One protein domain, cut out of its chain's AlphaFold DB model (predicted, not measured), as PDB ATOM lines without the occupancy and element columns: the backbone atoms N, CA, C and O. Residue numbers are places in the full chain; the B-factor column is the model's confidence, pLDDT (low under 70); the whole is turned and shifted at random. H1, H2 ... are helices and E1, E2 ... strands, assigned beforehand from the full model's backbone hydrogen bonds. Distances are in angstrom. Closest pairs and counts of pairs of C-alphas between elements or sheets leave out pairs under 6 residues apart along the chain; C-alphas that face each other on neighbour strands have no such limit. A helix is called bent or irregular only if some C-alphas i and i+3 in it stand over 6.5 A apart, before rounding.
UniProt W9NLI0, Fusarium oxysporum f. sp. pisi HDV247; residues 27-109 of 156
ATOM      1  N   LEU A  27     123.172 116.423  89.380       91.62
ATOM      2  CA  LEU A  27     124.442 116.667  88.712       91.62
ATOM      3  C   LEU A  27     124.942 118.080  89.017       91.62
ATOM      4  O   LEU A  27     124.161 119.033  89.080       91.62
ATOM      5  N   ARG A  28     126.255 118.227  89.195       90.94
ATOM      6  CA  ARG A  28     126.915 119.519  89.411       90.94
ATOM      7  C   ARG A  28     128.192 119.604  88.593       90.94
ATOM      8  O   ARG A  28     128.886 118.607  88.412       90.94
ATOM      9  N   LEU A  29     128.521 120.812  88.142       92.62
ATOM     10  CA  LEU A  29     129.869 121.108  87.675       92.62
ATOM     11  C   LEU A  29     130.808 121.096  88.885       92.62
ATOM     12  O   LEU A  29     130.623 121.876  89.819       92.62
ATOM     13  N   ALA A  30     131.804 120.221  88.855       92.50
ATOM     14  CA  ALA A  30     132.847 120.138  89.862       92.50
ATOM     15  C   ALA A  30     134.207 120.422  89.230       92.50
ATOM     16  O   ALA A  30     134.496 119.950  88.132       92.50
ATOM     17  N   HIS A  31     135.057 121.151  89.953       93.62
ATOM     18  CA  HIS A  31     136.449 121.383  89.564       93.62
ATOM     19  C   HIS A  31     137.287 120.097  89.624       93.62
ATOM     20  O   HIS A  31     138.207 119.915  88.836       93.62
ATOM     21  N   LYS A  32     136.959 119.206  90.575       90.81
ATOM     22  CA  LYS A  32     137.633 117.924  90.862       90.81
ATOM     23  C   LYS A  32     139.106 118.016  91.296       90.81
ATOM     24  O   LYS A  32     139.733 116.977  91.472       90.81
ATOM     25  N   ASP A  33     139.613 119.231  91.494       92.25
ATOM     26  CA  ASP A  33     140.995 119.510  91.918       92.25
ATOM     27  C   ASP A  33     141.106 120.868  92.644       92.25
ATOM     28  O   ASP A  33     141.978 121.692  92.379       92.25
ATOM     29  N   LEU A  34     140.112 121.193  93.479       92.62
ATOM     30  CA  LEU A  34     139.960 122.537  94.049       92.62
ATOM     31  C   LEU A  34     140.802 122.726  95.321       92.62
ATOM     32  O   LEU A  34     140.256 122.748  96.414       92.62
ATOM     33  N   HIS A  35     142.115 122.872  95.199       93.19
ATOM     34  CA  HIS A  35     143.031 123.106  96.327       93.19
ATOM     35  C   HIS A  35     143.571 124.549  96.351       93.19
ATOM     36  O   HIS A  35     143.335 125.319  95.416       93.19
ATOM     37  N   PHE A  36     144.336 124.930  97.384       92.62
ATOM     38  CA  PHE A  36     144.812 126.317  97.534       92.62
ATOM     39  C   PHE A  36     145.675 126.806  96.366       92.62
ATOM     40  O   PHE A  36     145.510 127.941  95.932       92.62
ATOM     41  N   ALA A  37     146.523 125.951  95.786       92.75
ATOM     42  CA  ALA A  37     147.320 126.337  94.614       92.75
ATOM     43  C   ALA A  37     146.486 126.626  93.339       92.75
ATOM     44  O   ALA A  37     147.001 127.253  92.418       92.75
ATOM     45  N   ASN A  38     145.201 126.246  93.307       95.19
ATOM     46  CA  ASN A  38     144.265 126.565  92.219       95.19
ATOM     47  C   ASN A  38     143.339 127.751  92.561       95.19
ATOM     48  O   ASN A  38     142.374 128.016  91.843       95.19
ATOM     49  N   MET A  39     143.618 128.492  93.639       95.12
ATOM     50  CA  MET A  39     142.865 129.684  94.035       95.12
ATOM     51  C   MET A  39     143.765 130.917  94.005       95.12
ATOM     52  O   MET A  39     144.786 130.976  94.685       95.12
ATOM     53  N   MET A  40     143.352 131.947  93.270       95.38
ATOM     54  CA  MET A  40     143.956 133.269  93.405       95.38
ATOM     55  C   MET A  40     143.320 133.992  94.583       95.38
ATOM     56  O   MET A  40     142.095 134.122  94.643       95.38
ATOM     57  N   PHE A  41     144.151 134.486  95.494       95.00
ATOM     58  CA  PHE A  41     143.718 135.230  96.667       95.00
ATOM     59  C   PHE A  41     144.369 136.608  96.685       95.00
ATOM     60  O   PHE A  41     145.591 136.732  96.667       95.00
ATOM     61  N   ASP A  42     143.536 137.638  96.736       95.75
ATOM     62  CA  ASP A  42     143.961 139.002  97.003       95.75
ATOM     63  C   ASP A  42     143.922 139.243  98.514       95.75
ATOM     64  O   ASP A  42     142.855 139.182  99.136       95.75
ATOM     65  N   SER A  43     145.089 139.503  99.107       93.00
ATOM     66  CA  SER A  43     145.245 139.727 100.546       93.00
ATOM     67  C   SER A  43     144.589 141.021 101.028       93.00
ATOM     68  O   SER A  43     144.216 141.109 102.198       93.00
ATOM     69  N   LEU A  44     144.373 141.992 100.136       93.00
ATOM     70  CA  LEU A  44     143.683 143.247 100.413       93.00
ATOM     71  C   LEU A  44     142.683 143.503  99.278       93.00
ATOM     72  O   LEU A  44     142.985 144.251  98.354       93.00
ATOM     73  N   PRO A  45     141.482 142.894  99.345       92.00
ATOM     74  CA  PRO A  45     140.620 142.954 100.535       92.00
ATOM     75  C   PRO A  45     140.353 141.609 101.241       92.00
ATOM     76  O   PRO A  45     139.368 141.492 101.973       92.00
ATOM     77  N   GLY A  46     141.164 140.580 101.009       92.56
ATOM     78  CA  GLY A  46     140.948 139.248 101.576       92.56
ATOM     79  C   GLY A  46     139.892 138.455 100.806       92.56
ATOM     80  O   GLY A  46     138.934 137.939 101.390       92.56
ATOM     81  N   LYS A  47     140.023 138.392  99.477       94.62
ATOM     82  CA  LYS A  47     139.047 137.750  98.584       94.62
ATOM     83  C   LYS A  47     139.707 136.784  97.619       94.62
ATOM     84  O   LYS A  47     140.777 137.048  97.085       94.62
ATOM     85  N   ILE A  48     138.998 135.697  97.328       94.12
ATOM     86  CA  ILE A  48     139.314 134.857  96.175       94.12
ATOM     87  C   ILE A  48     138.927 135.642  94.919       94.12
ATOM     88  O   ILE A  48     137.767 136.030  94.769       94.12
ATOM     89  N   THR A  49     139.894 135.896  94.044       96.56
ATOM     90  CA  THR A  49     139.713 136.666  92.801       96.56
ATOM     91  C   THR A  49     139.635 135.780  91.566       96.56
ATOM     92  O   THR A  49     139.186 136.231  90.515       96.56
ATOM     93  N   GLY A  50     140.008 134.505  91.685       96.31
ATOM     94  CA  GLY A  50     139.863 133.543  90.603       96.31
ATOM     95  C   GLY A  50     140.081 132.105  91.044       96.31
ATOM     96  O   GLY A  50     140.768 131.835  92.027       96.31
ATOM     97  N   ILE A  51     139.484 131.193  90.279       96.62
ATOM     98  CA  ILE A  51     139.694 129.747  90.367       96.62
ATOM     99  C   ILE A  51     140.379 129.320  89.069       96.62
ATOM    100  O   ILE A  51     139.848 129.577  87.985       96.62
ATOM    101  N   LEU A  52     141.563 128.729  89.190       96.44
ATOM    102  CA  LEU A  52     142.450 128.364  88.085       96.44
ATOM    103  C   LEU A  52     142.360 126.870  87.772       96.44
ATOM    104  O   LEU A  52     141.849 126.112  88.571       96.44
ATOM    105  N   ASP A  53     142.929 126.459  86.637       94.50
ATOM    106  CA  ASP A  53     143.178 125.049  86.294       94.50
ATOM    107  C   ASP A  53     141.934 124.135  86.220       94.50
ATOM    108  O   ASP A  53     141.861 123.043  86.784       94.50
ATOM    109  N   TRP A  54     140.959 124.547  85.408       94.94
ATOM    110  CA  TRP A  54     139.717 123.804  85.153       94.94
ATOM    111  C   TRP A  54     139.878 122.533  84.296       94.94
ATOM    112  O   TRP A  54     138.880 121.948  83.878       94.94
ATOM    113  N   LYS A  55     141.100 122.072  84.002       94.56
ATOM    114  CA  LYS A  55     141.339 120.968  83.048       94.56
ATOM    115  C   LYS A  55     140.731 119.628  83.475       94.56
ATOM    116  O   LYS A  55     140.475 118.775  82.630       94.56
ATOM    117  N   PHE A  56     140.507 119.437  84.777       89.62
ATOM    118  CA  PHE A  56     139.887 118.229  85.330       89.62
ATOM    119  C   PHE A  56     138.396 118.380  85.612       89.62
ATOM    120  O   PHE A  56     137.770 117.418  86.072       89.62
ATOM    121  N   ALA A  57     137.832 119.556  85.335       92.62
ATOM    122  CA  ALA A  57     136.450 119.844  85.636       92.62
ATOM    123  C   ALA A  57     135.497 118.944  84.846       92.62
ATOM    124  O   ALA A  57     135.784 118.490  83.737       92.62
ATOM    125  N   GLY A  58     134.337 118.680  85.430       93.31
ATOM    126  CA  GLY A  58     133.317 117.869  84.786       93.31
ATOM    127  C   GLY A  58     131.983 117.933  85.503       93.31
ATOM    128  O   GLY A  58     131.893 118.350  86.658       93.31
ATOM    129  N   VAL A  59     130.941 117.504  84.798       94.06
ATOM    130  CA  VAL A  59     129.625 117.277  85.390       94.06
ATOM    131  C   VAL A  59     129.659 115.927  86.098       94.06
ATOM    132  O   VAL A  59     129.932 114.907  85.469       94.06
ATOM    133  N   VAL A  60     129.415 115.928  87.406       91.50
ATOM    134  CA  VAL A  60     129.479 114.735  88.259       91.50
ATOM    135  C   VAL A  60     128.209 114.582  89.095       91.50
ATOM    136  O   VAL A  60     127.544 115.588  89.371       91.50
ATOM    137  N   PRO A  61     127.883 113.355  89.543       91.00
ATOM    138  CA  PRO A  61     126.992 113.150  90.679       91.00
ATOM    139  C   PRO A  61     127.452 114.000  91.859       91.00
ATOM    140  O   PRO A  61     128.638 114.003  92.190       91.00
ATOM    141  N   TYR A  62     126.536 114.723  92.500       90.50
ATOM    142  CA  TYR A  62     126.911 115.681  93.536       90.50
ATOM    143  C   TYR A  62     127.725 115.070  94.694       90.50
ATOM    144  O   TYR A  62     128.727 115.676  95.063       90.50
ATOM    145  N   PRO A  63     127.441 113.857  95.205       88.94
ATOM    146  CA  PRO A  63     128.305 113.228  96.211       88.94
ATOM    147  C   PRO A  63     129.783 113.114  95.788       88.94
ATOM    148  O   PRO A  63     130.678 113.161  96.625       88.94
ATOM    149  N   GLN A  64     130.064 113.071  94.481       88.12
ATOM    150  CA  GLN A  64     131.411 112.996  93.909       88.12
ATOM    151  C   GLN A  64     132.014 114.365  93.535       88.12
ATOM    152  O   GLN A  64     132.941 114.430  92.728       88.12
ATOM    153  N   TRP A  65     131.519 115.478  94.082       88.62
ATOM    154  CA  TRP A  65     132.046 116.818  93.777       88.62
ATOM    155  C   TRP A  65     133.517 117.023  94.182       88.62
ATOM    156  O   TRP A  65     134.214 117.837  93.573       88.62
ATOM    157  N   ASN A  66     133.992 116.281  95.189       86.12
ATOM    158  CA  ASN A  66     135.357 116.342  95.715       86.12
ATOM    159  C   ASN A  66     135.964 114.927  95.865       86.12
ATOM    160  O   ASN A  66     136.243 114.476  96.974       86.12
ATOM    161  N   PRO A  67     136.164 114.186  94.762       72.31
ATOM    162  CA  PRO A  67     136.408 112.738  94.798       72.31
ATOM    163  C   PRO A  67     137.823 112.344  95.260       72.31
ATOM    164  O   PRO A  67     138.094 111.161  95.499       72.31
ATOM    165  N   ARG A  68     138.742 113.314  95.334       70.19
ATOM    166  CA  ARG A  68     140.112 113.158  95.851       70.19
ATOM    167  C   ARG A  68     140.311 113.823  97.211       70.19
ATOM    168  O   ARG A  68     141.439 113.866  97.681       70.19
ATOM    169  N   SER A  69     139.249 114.376  97.794       78.19
ATOM    170  CA  SER A  69     139.327 115.217  98.989       78.19
ATOM    171  C   SER A  69     140.340 116.362  98.874       78.19
ATOM    172  O   SER A  69     140.802 116.859  99.876       78.19
ATOM    173  N   SER A  70     140.665 116.840  97.668       84.12
ATOM    174  CA  SER A  70     141.686 117.883  97.480       84.12
ATOM    175  C   SER A  70     141.229 119.269  97.954       84.12
ATOM    176  O   SER A  70     141.996 120.229  97.922       84.12
ATOM    177  N   PHE A  71     139.951 119.414  98.307       90.38
ATOM    178  CA  PHE A  71     139.399 120.678  98.770       90.38
ATOM    179  C   PHE A  71     140.115 121.184 100.022       90.38
ATOM    180  O   PHE A  71     140.078 120.524 101.049       90.38
ATOM    181  N   LEU A  72     140.697 122.388  99.934       90.75
ATOM    182  CA  LEU A  72     141.497 123.032 100.996       90.75
ATOM    183  C   LEU A  72     142.867 122.388 101.257       90.75
ATOM    184  O   LEU A  72     143.560 122.791 102.190       90.75
ATOM    185  N   TRP A  73     143.303 121.457 100.409       91.56
ATOM    186  CA  TRP A  73     144.647 120.902 100.510       91.56
ATOM    187  C   TRP A  73     145.714 121.979 100.246       91.56
ATOM    188  O   TRP A  73     145.581 122.820  99.346       91.56
ATOM    189  N   SER A  74     146.790 121.948 101.036       87.38
ATOM    190  CA  SER A  74     147.894 122.918 100.984       87.38
ATOM    191  C   SER A  74     148.972 122.584  99.943       87.38
ATOM    192  O   SER A  74     149.836 123.415  99.668       87.38
ATOM    193  N   GLY A  75     148.933 121.383  99.356       84.62
ATOM    194  CA  GLY A  75     149.989 120.871  98.475       84.62
ATOM    195  C   GLY A  75     151.094 120.095  99.205       84.62
ATOM    196  O   GLY A  75     152.006 119.584  98.556       84.62
ATOM    197  N   ILE A  76     151.025 120.003 100.536       88.44
ATOM    198  CA  ILE A  76     152.017 119.337 101.385       88.44
ATOM    199  C   ILE A  76     151.434 118.016 101.906       88.44
ATOM    200  O   ILE A  76     150.307 117.977 102.400       88.44
ATOM    201  N   ASP A  77     152.201 116.930 101.795       84.81
ATOM    202  CA  ASP A  77     151.813 115.592 102.262       84.81
ATOM    203  C   ASP A  77     152.473 115.284 103.616       84.81
ATOM    204  O   ASP A  77     153.428 114.511 103.714       84.81
ATOM    205  N   THR A  78     152.011 115.974 104.665       89.44
ATOM    206  CA  THR A  78     152.400 115.706 106.060       89.44
ATOM    207  C   THR A  78     151.164 115.546 106.948       89.44
ATOM    208  O   THR A  78     150.111 116.113 106.631       89.44
ATOM    209  N   PRO A  79     151.262 114.815 108.079       89.56
ATOM    210  CA  PRO A  79     150.157 114.683 109.030       89.56
ATOM    211  C   PRO A  79     149.594 116.032 109.495       89.56
ATOM    212  O   PRO A  79     148.384 116.201 109.575       89.56
ATOM    213  N   GLU A  80     150.457 117.023 109.722       92.62
ATOM    214  CA  GLU A  80     150.053 118.358 110.172       92.62
ATOM    215  C   GLU A  80     149.257 119.106 109.099       92.62
ATOM    216  O   GLU A  80     148.295 119.804 109.416       92.62
ATOM    217  N   SER A  81     149.640 118.950 107.825       89.50
ATOM    218  CA  SER A  81     148.894 119.531 106.707       89.50
ATOM    219  C   SER A  81     147.515 118.885 106.562       89.50
ATOM    220  O   SER A  81     146.544 119.583 106.278       89.50
ATOM    221  N   LEU A  82     147.419 117.570 106.776       89.25
ATOM    222  CA  LEU A  82     146.147 116.849 106.746       89.25
ATOM    223  C   LEU A  82     145.229 117.269 107.907       89.25
ATOM    224  O   LEU A  82     144.040 117.513 107.703       89.25
ATOM    225  N   ASP A  83     145.777 117.407 109.114       91.62
ATOM    226  CA  ASP A  83     145.033 117.900 110.277       91.62
ATOM    227  C   ASP A  83     144.506 119.322 110.052       91.62
ATOM    228  O   ASP A  83     143.378 119.643 110.435       91.62
ATOM    229  N   GLU A  84     145.309 120.186 109.429       93.06
ATOM    230  CA  GLU A  84     144.894 121.545 109.090       93.06
ATOM    231  C   GLU A  84     143.804 121.563 108.014       93.06
ATOM    232  O   GLU A  84     142.819 122.287 108.158       93.06
ATOM    233  N   GLU A  85     143.913 120.725 106.981       92.19
ATOM    234  CA  GLU A  85     142.865 120.554 105.971       92.19
ATOM    235  C   GLU A  85     141.523 120.177 106.617       92.19
ATOM    236  O   GLU A  85     140.499 120.816 106.347       92.19
ATOM    237  N   TYR A  86     141.521 119.208 107.542       91.62
ATOM    238  CA  TYR A  86     140.310 118.824 108.269       91.62
ATOM    239  C   TYR A  86     139.752 119.958 109.132       91.62
ATOM    240  O   TYR A  86     138.542 120.198 109.117       91.62
ATOM    241  N   LYS A  87     140.604 120.705 109.844       93.94
ATOM    242  CA  LYS A  87     140.165 121.879 110.620       93.94
ATOM    243  C   LYS A  87     139.519 122.934 109.722       93.94
ATOM    244  O   LYS A  87     138.448 123.450 110.049       93.94
ATOM    245  N   LEU A  88     140.135 123.243 108.583       93.94
ATOM    246  CA  LEU A  88     139.620 124.224 107.629       93.94
ATOM    247  C   LEU A  88     138.304 123.767 106.993       93.94
ATOM    248  O   LEU A  88     137.407 124.593 106.796       93.94
ATOM    249  N   LEU A  89     138.148 122.469 106.725       91.50
ATOM    250  CA  LEU A  89     136.891 121.902 106.246       91.50
ATOM    251  C   LEU A  89     135.758 122.107 107.261       91.50
ATOM    252  O   LEU A  89     134.656 122.493 106.867       91.50
ATOM    253  N   GLU A  90     136.016 121.913 108.556       93.25
ATOM    254  CA  GLU A  90     135.019 122.168 109.602       93.25
ATOM    255  C   GLU A  90     134.664 123.659 109.714       93.25
ATOM    256  O   GLU A  90     133.482 124.013 109.771       93.25
ATOM    257  N   VAL A  91     135.652 124.558 109.626       94.50
ATOM    258  CA  VAL A  91     135.402 126.010 109.553       94.50
ATOM    259  C   VAL A  91     134.543 126.357 108.335       94.50
ATOM    260  O   VAL A  91     133.610 127.160 108.430       94.50
ATOM    261  N   PHE A  92     134.826 125.751 107.182       91.94
ATOM    262  CA  PHE A  92     134.063 125.968 105.961       91.94
ATOM    263  C   PHE A  92     132.615 125.474 106.098       91.94
ATOM    264  O   PHE A  92     131.689 126.230 105.796       91.94
ATOM    265  N   LYS A  93     132.396 124.259 106.622       91.06
ATOM    266  CA  LYS A  93     131.055 123.714 106.909       91.06
ATOM    267  C   LYS A  93     130.259 124.629 107.836       91.06
ATOM    268  O   LYS A  93     129.103 124.944 107.542       91.06
ATOM    269  N   GLN A  94     130.885 125.109 108.908       93.44
ATOM    270  CA  GLN A  94     130.254 126.018 109.861       93.44
ATOM    271  C   GLN A  94     129.854 127.347 109.199       93.44
ATOM    272  O   GLN A  94     128.705 127.774 109.313       93.44
ATOM    273  N   ARG A  95     130.744 127.957 108.404       93.19
ATOM    274  CA  ARG A  95     130.430 129.182 107.644       93.19
ATOM    275  C   ARG A  95     129.340 128.967 106.594       93.19
ATOM    276  O   ARG A  95     128.521 129.859 106.371       93.19
ATOM    277  N   CYS A  96     129.310 127.807 105.940       91.88
ATOM    278  CA  CYS A  96     128.227 127.438 105.031       91.88
ATOM    279  C   CYS A  96     126.885 127.422 105.767       91.88
ATOM    280  O   CYS A  96     125.928 128.023 105.280       91.88
ATOM    281  N   LYS A  97     126.828 126.807 106.954       90.94
ATOM    282  CA  LYS A  97     125.624 126.765 107.791       90.94
ATOM    283  C   LYS A  97     125.160 128.165 108.199       90.94
ATOM    284  O   LYS A  97     123.991 128.490 108.011       90.94
ATOM    285  N   GLU A  98     126.071 129.011 108.676       94.31
ATOM    286  CA  GLU A  98     125.781 130.401 109.071       94.31
ATOM    287  C   GLU A  98     125.234 131.247 107.916       94.31
ATOM    288  O   GLU A  98     124.378 132.104 108.116       94.31
ATOM    289  N   LYS A  99     125.691 130.980 106.688       92.62
ATOM    290  CA  LYS A  99     125.235 131.668 105.473       92.62
ATOM    291  C   LYS A  99     124.017 131.017 104.807       92.62
ATOM    292  O   LYS A  99     123.624 131.451 103.727       92.62
ATOM    293  N   GLY A 100     123.441 129.963 105.394       90.94
ATOM    294  CA  GLY A 100     122.316 129.227 104.804       90.94
ATOM    295  C   GLY A 100     122.667 128.472 103.514       90.94
ATOM    296  O   GLY A 100     121.791 128.186 102.696       90.94
ATOM    297  N   CYS A 101     123.946 128.159 103.299       87.81
ATOM    298  CA  CYS A 101     124.413 127.399 102.150       87.81
ATOM    299  C   CYS A 101     124.043 125.918 102.304       87.81
ATOM    300  O   CYS A 101     124.379 125.281 103.300       87.81
ATOM    301  N   LYS A 102     123.392 125.350 101.285       83.31
ATOM    302  CA  LYS A 102     122.928 123.953 101.279       83.31
ATOM    303  C   LYS A 102     123.938 122.965 100.684       83.31
ATOM    304  O   LYS A 102     123.579 121.816 100.467       83.31
ATOM    305  N   LEU A 103     125.180 123.403 100.435       80.81
ATOM    306  CA  LEU A 103     126.198 122.633  99.707       80.81
ATOM    307  C   LEU A 103     126.325 121.194 100.229       80.81
ATOM    308  O   LEU A 103     126.231 120.266  99.443       80.81
ATOM    309  N   PHE A 104     126.484 121.014 101.542       78.94
ATOM    310  CA  PHE A 104     126.748 119.700 102.139       78.94
ATOM    311  C   PHE A 104     125.514 118.796 102.237       78.94
ATOM    312  O   PHE A 104     125.632 117.596 102.019       78.94
ATOM    313  N   GLY A 105     124.325 119.354 102.481       76.44
ATOM    314  CA  GLY A 105     123.097 118.549 102.507       76.44
ATOM    315  C   GLY A 105     122.738 117.969 101.135       76.44
ATOM    316  O   GLY A 105     122.046 116.968 101.043       76.44
ATOM    317  N   GLU A 106     123.226 118.574 100.049       78.31
ATOM    318  CA  GLU A 106     123.021 118.059  98.693       78.31
ATOM    319  C   GLU A 106     124.115 117.073  98.238       78.31
ATOM    320  O   GLU A 106     124.021 116.534  97.135       78.31
ATOM    321  N   THR A 107     125.139 116.834  99.068       83.25
ATOM    322  CA  THR A 107     126.228 115.875  98.790       83.25
ATOM    323  C   THR A 107     125.985 114.493  99.386       83.25
ATOM    324  O   THR A 107     126.791 113.590  99.180       83.25
ATOM    325  N   GLU A 108     124.881 114.320 100.110       86.56
ATOM    326  CA  GLU A 108     124.455 113.029 100.637       86.56
ATOM    327  C   GLU A 108     123.963 112.117  99.506       86.56
ATOM    328  O   GLU A 108     123.412 112.572  98.496       86.56
ATOM    329  N   TYR A 109     124.172 110.813  99.672       90.12
ATOM    330  CA  TYR A 109     123.579 109.822  98.784       90.12
ATOM    331  C   TYR A 109     122.073 109.744  99.021       90.12
ATOM    332  O   TYR A 109     121.581 109.970 100.124       90.12
TER     333      TYR A 109
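Overview. This is residues 27 to 109 of the 156 residues of a protein of Fusarium oxysporum f. sp. pisi HDV247 (UniProt W9NLI0). One long helix, H1, makes one side of this domain, and two small two-stranded sheets, E1 with E4 and the hairpin of E2 and E3, lie on the other side, well away from it. The unnamed stretch from residue 62 to 78 runs through the space between the sheets and the helix, and after H1 the tail folds back toward the end where E1 and E4 lie. The printed part has 83 residues with four named strands and then one named helix, in the order E1, E2, E3, E4, H1; the sheets, E1 - E4 and E2 - E3, are both antiparallel. The class is mixed, helices and strands, with under half of the residues, 37 of 83, in named elements. The whole is compact, with a radius of gyration of the C-alphas of 13.4 A, and spans 34 by 31 by 31 A.

Arrangement. Start at E1, residues 27 to 30, and look for its neighbour E4, residues 58 to 61. They are antiparallel, with 135 degrees between their directions. The C-alphas of Leu 29 and Val 59 face each other at 4.5 A, and N 28 and O 60 are within hydrogen-bond range at 2.9 A, as are N 58 and O 30 at 3.0 A. Further along, E2, residues 39 to 42, and E3, residues 47 to 51, form a hairpin, antiparallel at 150 degrees. There the C-alphas of Phe 41 and Ile 48 face each other at 4.4 A, and N 42 and O 47 are within hydrogen-bond range at 2.8 A. E1 is apart from both E2 and E3, and E4 is apart from both as well. H1, residues 79 to 98, is apart from E1, E2 and E3. In H1 every O i to N i+4 pair is within hydrogen-bond range.

Along the chain. Find C-alpha 27 at (124.442, 116.667, 88.712), where E1 begins; it is 9.2 A long. E2 and E4 are 9.8 A each, and E3, the longest strand by residues, measures 11.5 A. From C-alpha 79 at (150.157, 114.683, 109.030) H1 runs 29.0 A to C-alpha 98 at (125.781, 130.401, 109.071), and it is not bent.

Size, cuts and confidence. The two C-alphas farthest apart, those of Leu 44 and Tyr 109, are 39.0 A apart, while the first and last printed C-alphas, Leu 27 and Tyr 109, are 12.2 A apart. The link from E2 to E3 is tight, those from E1 to E2 and from E3 to E4 are short, and the link of 17 residues from E4 to H1 is long. The printed part has no cut. Its mean pLDDT is 90.4, and no printed residue is under 70.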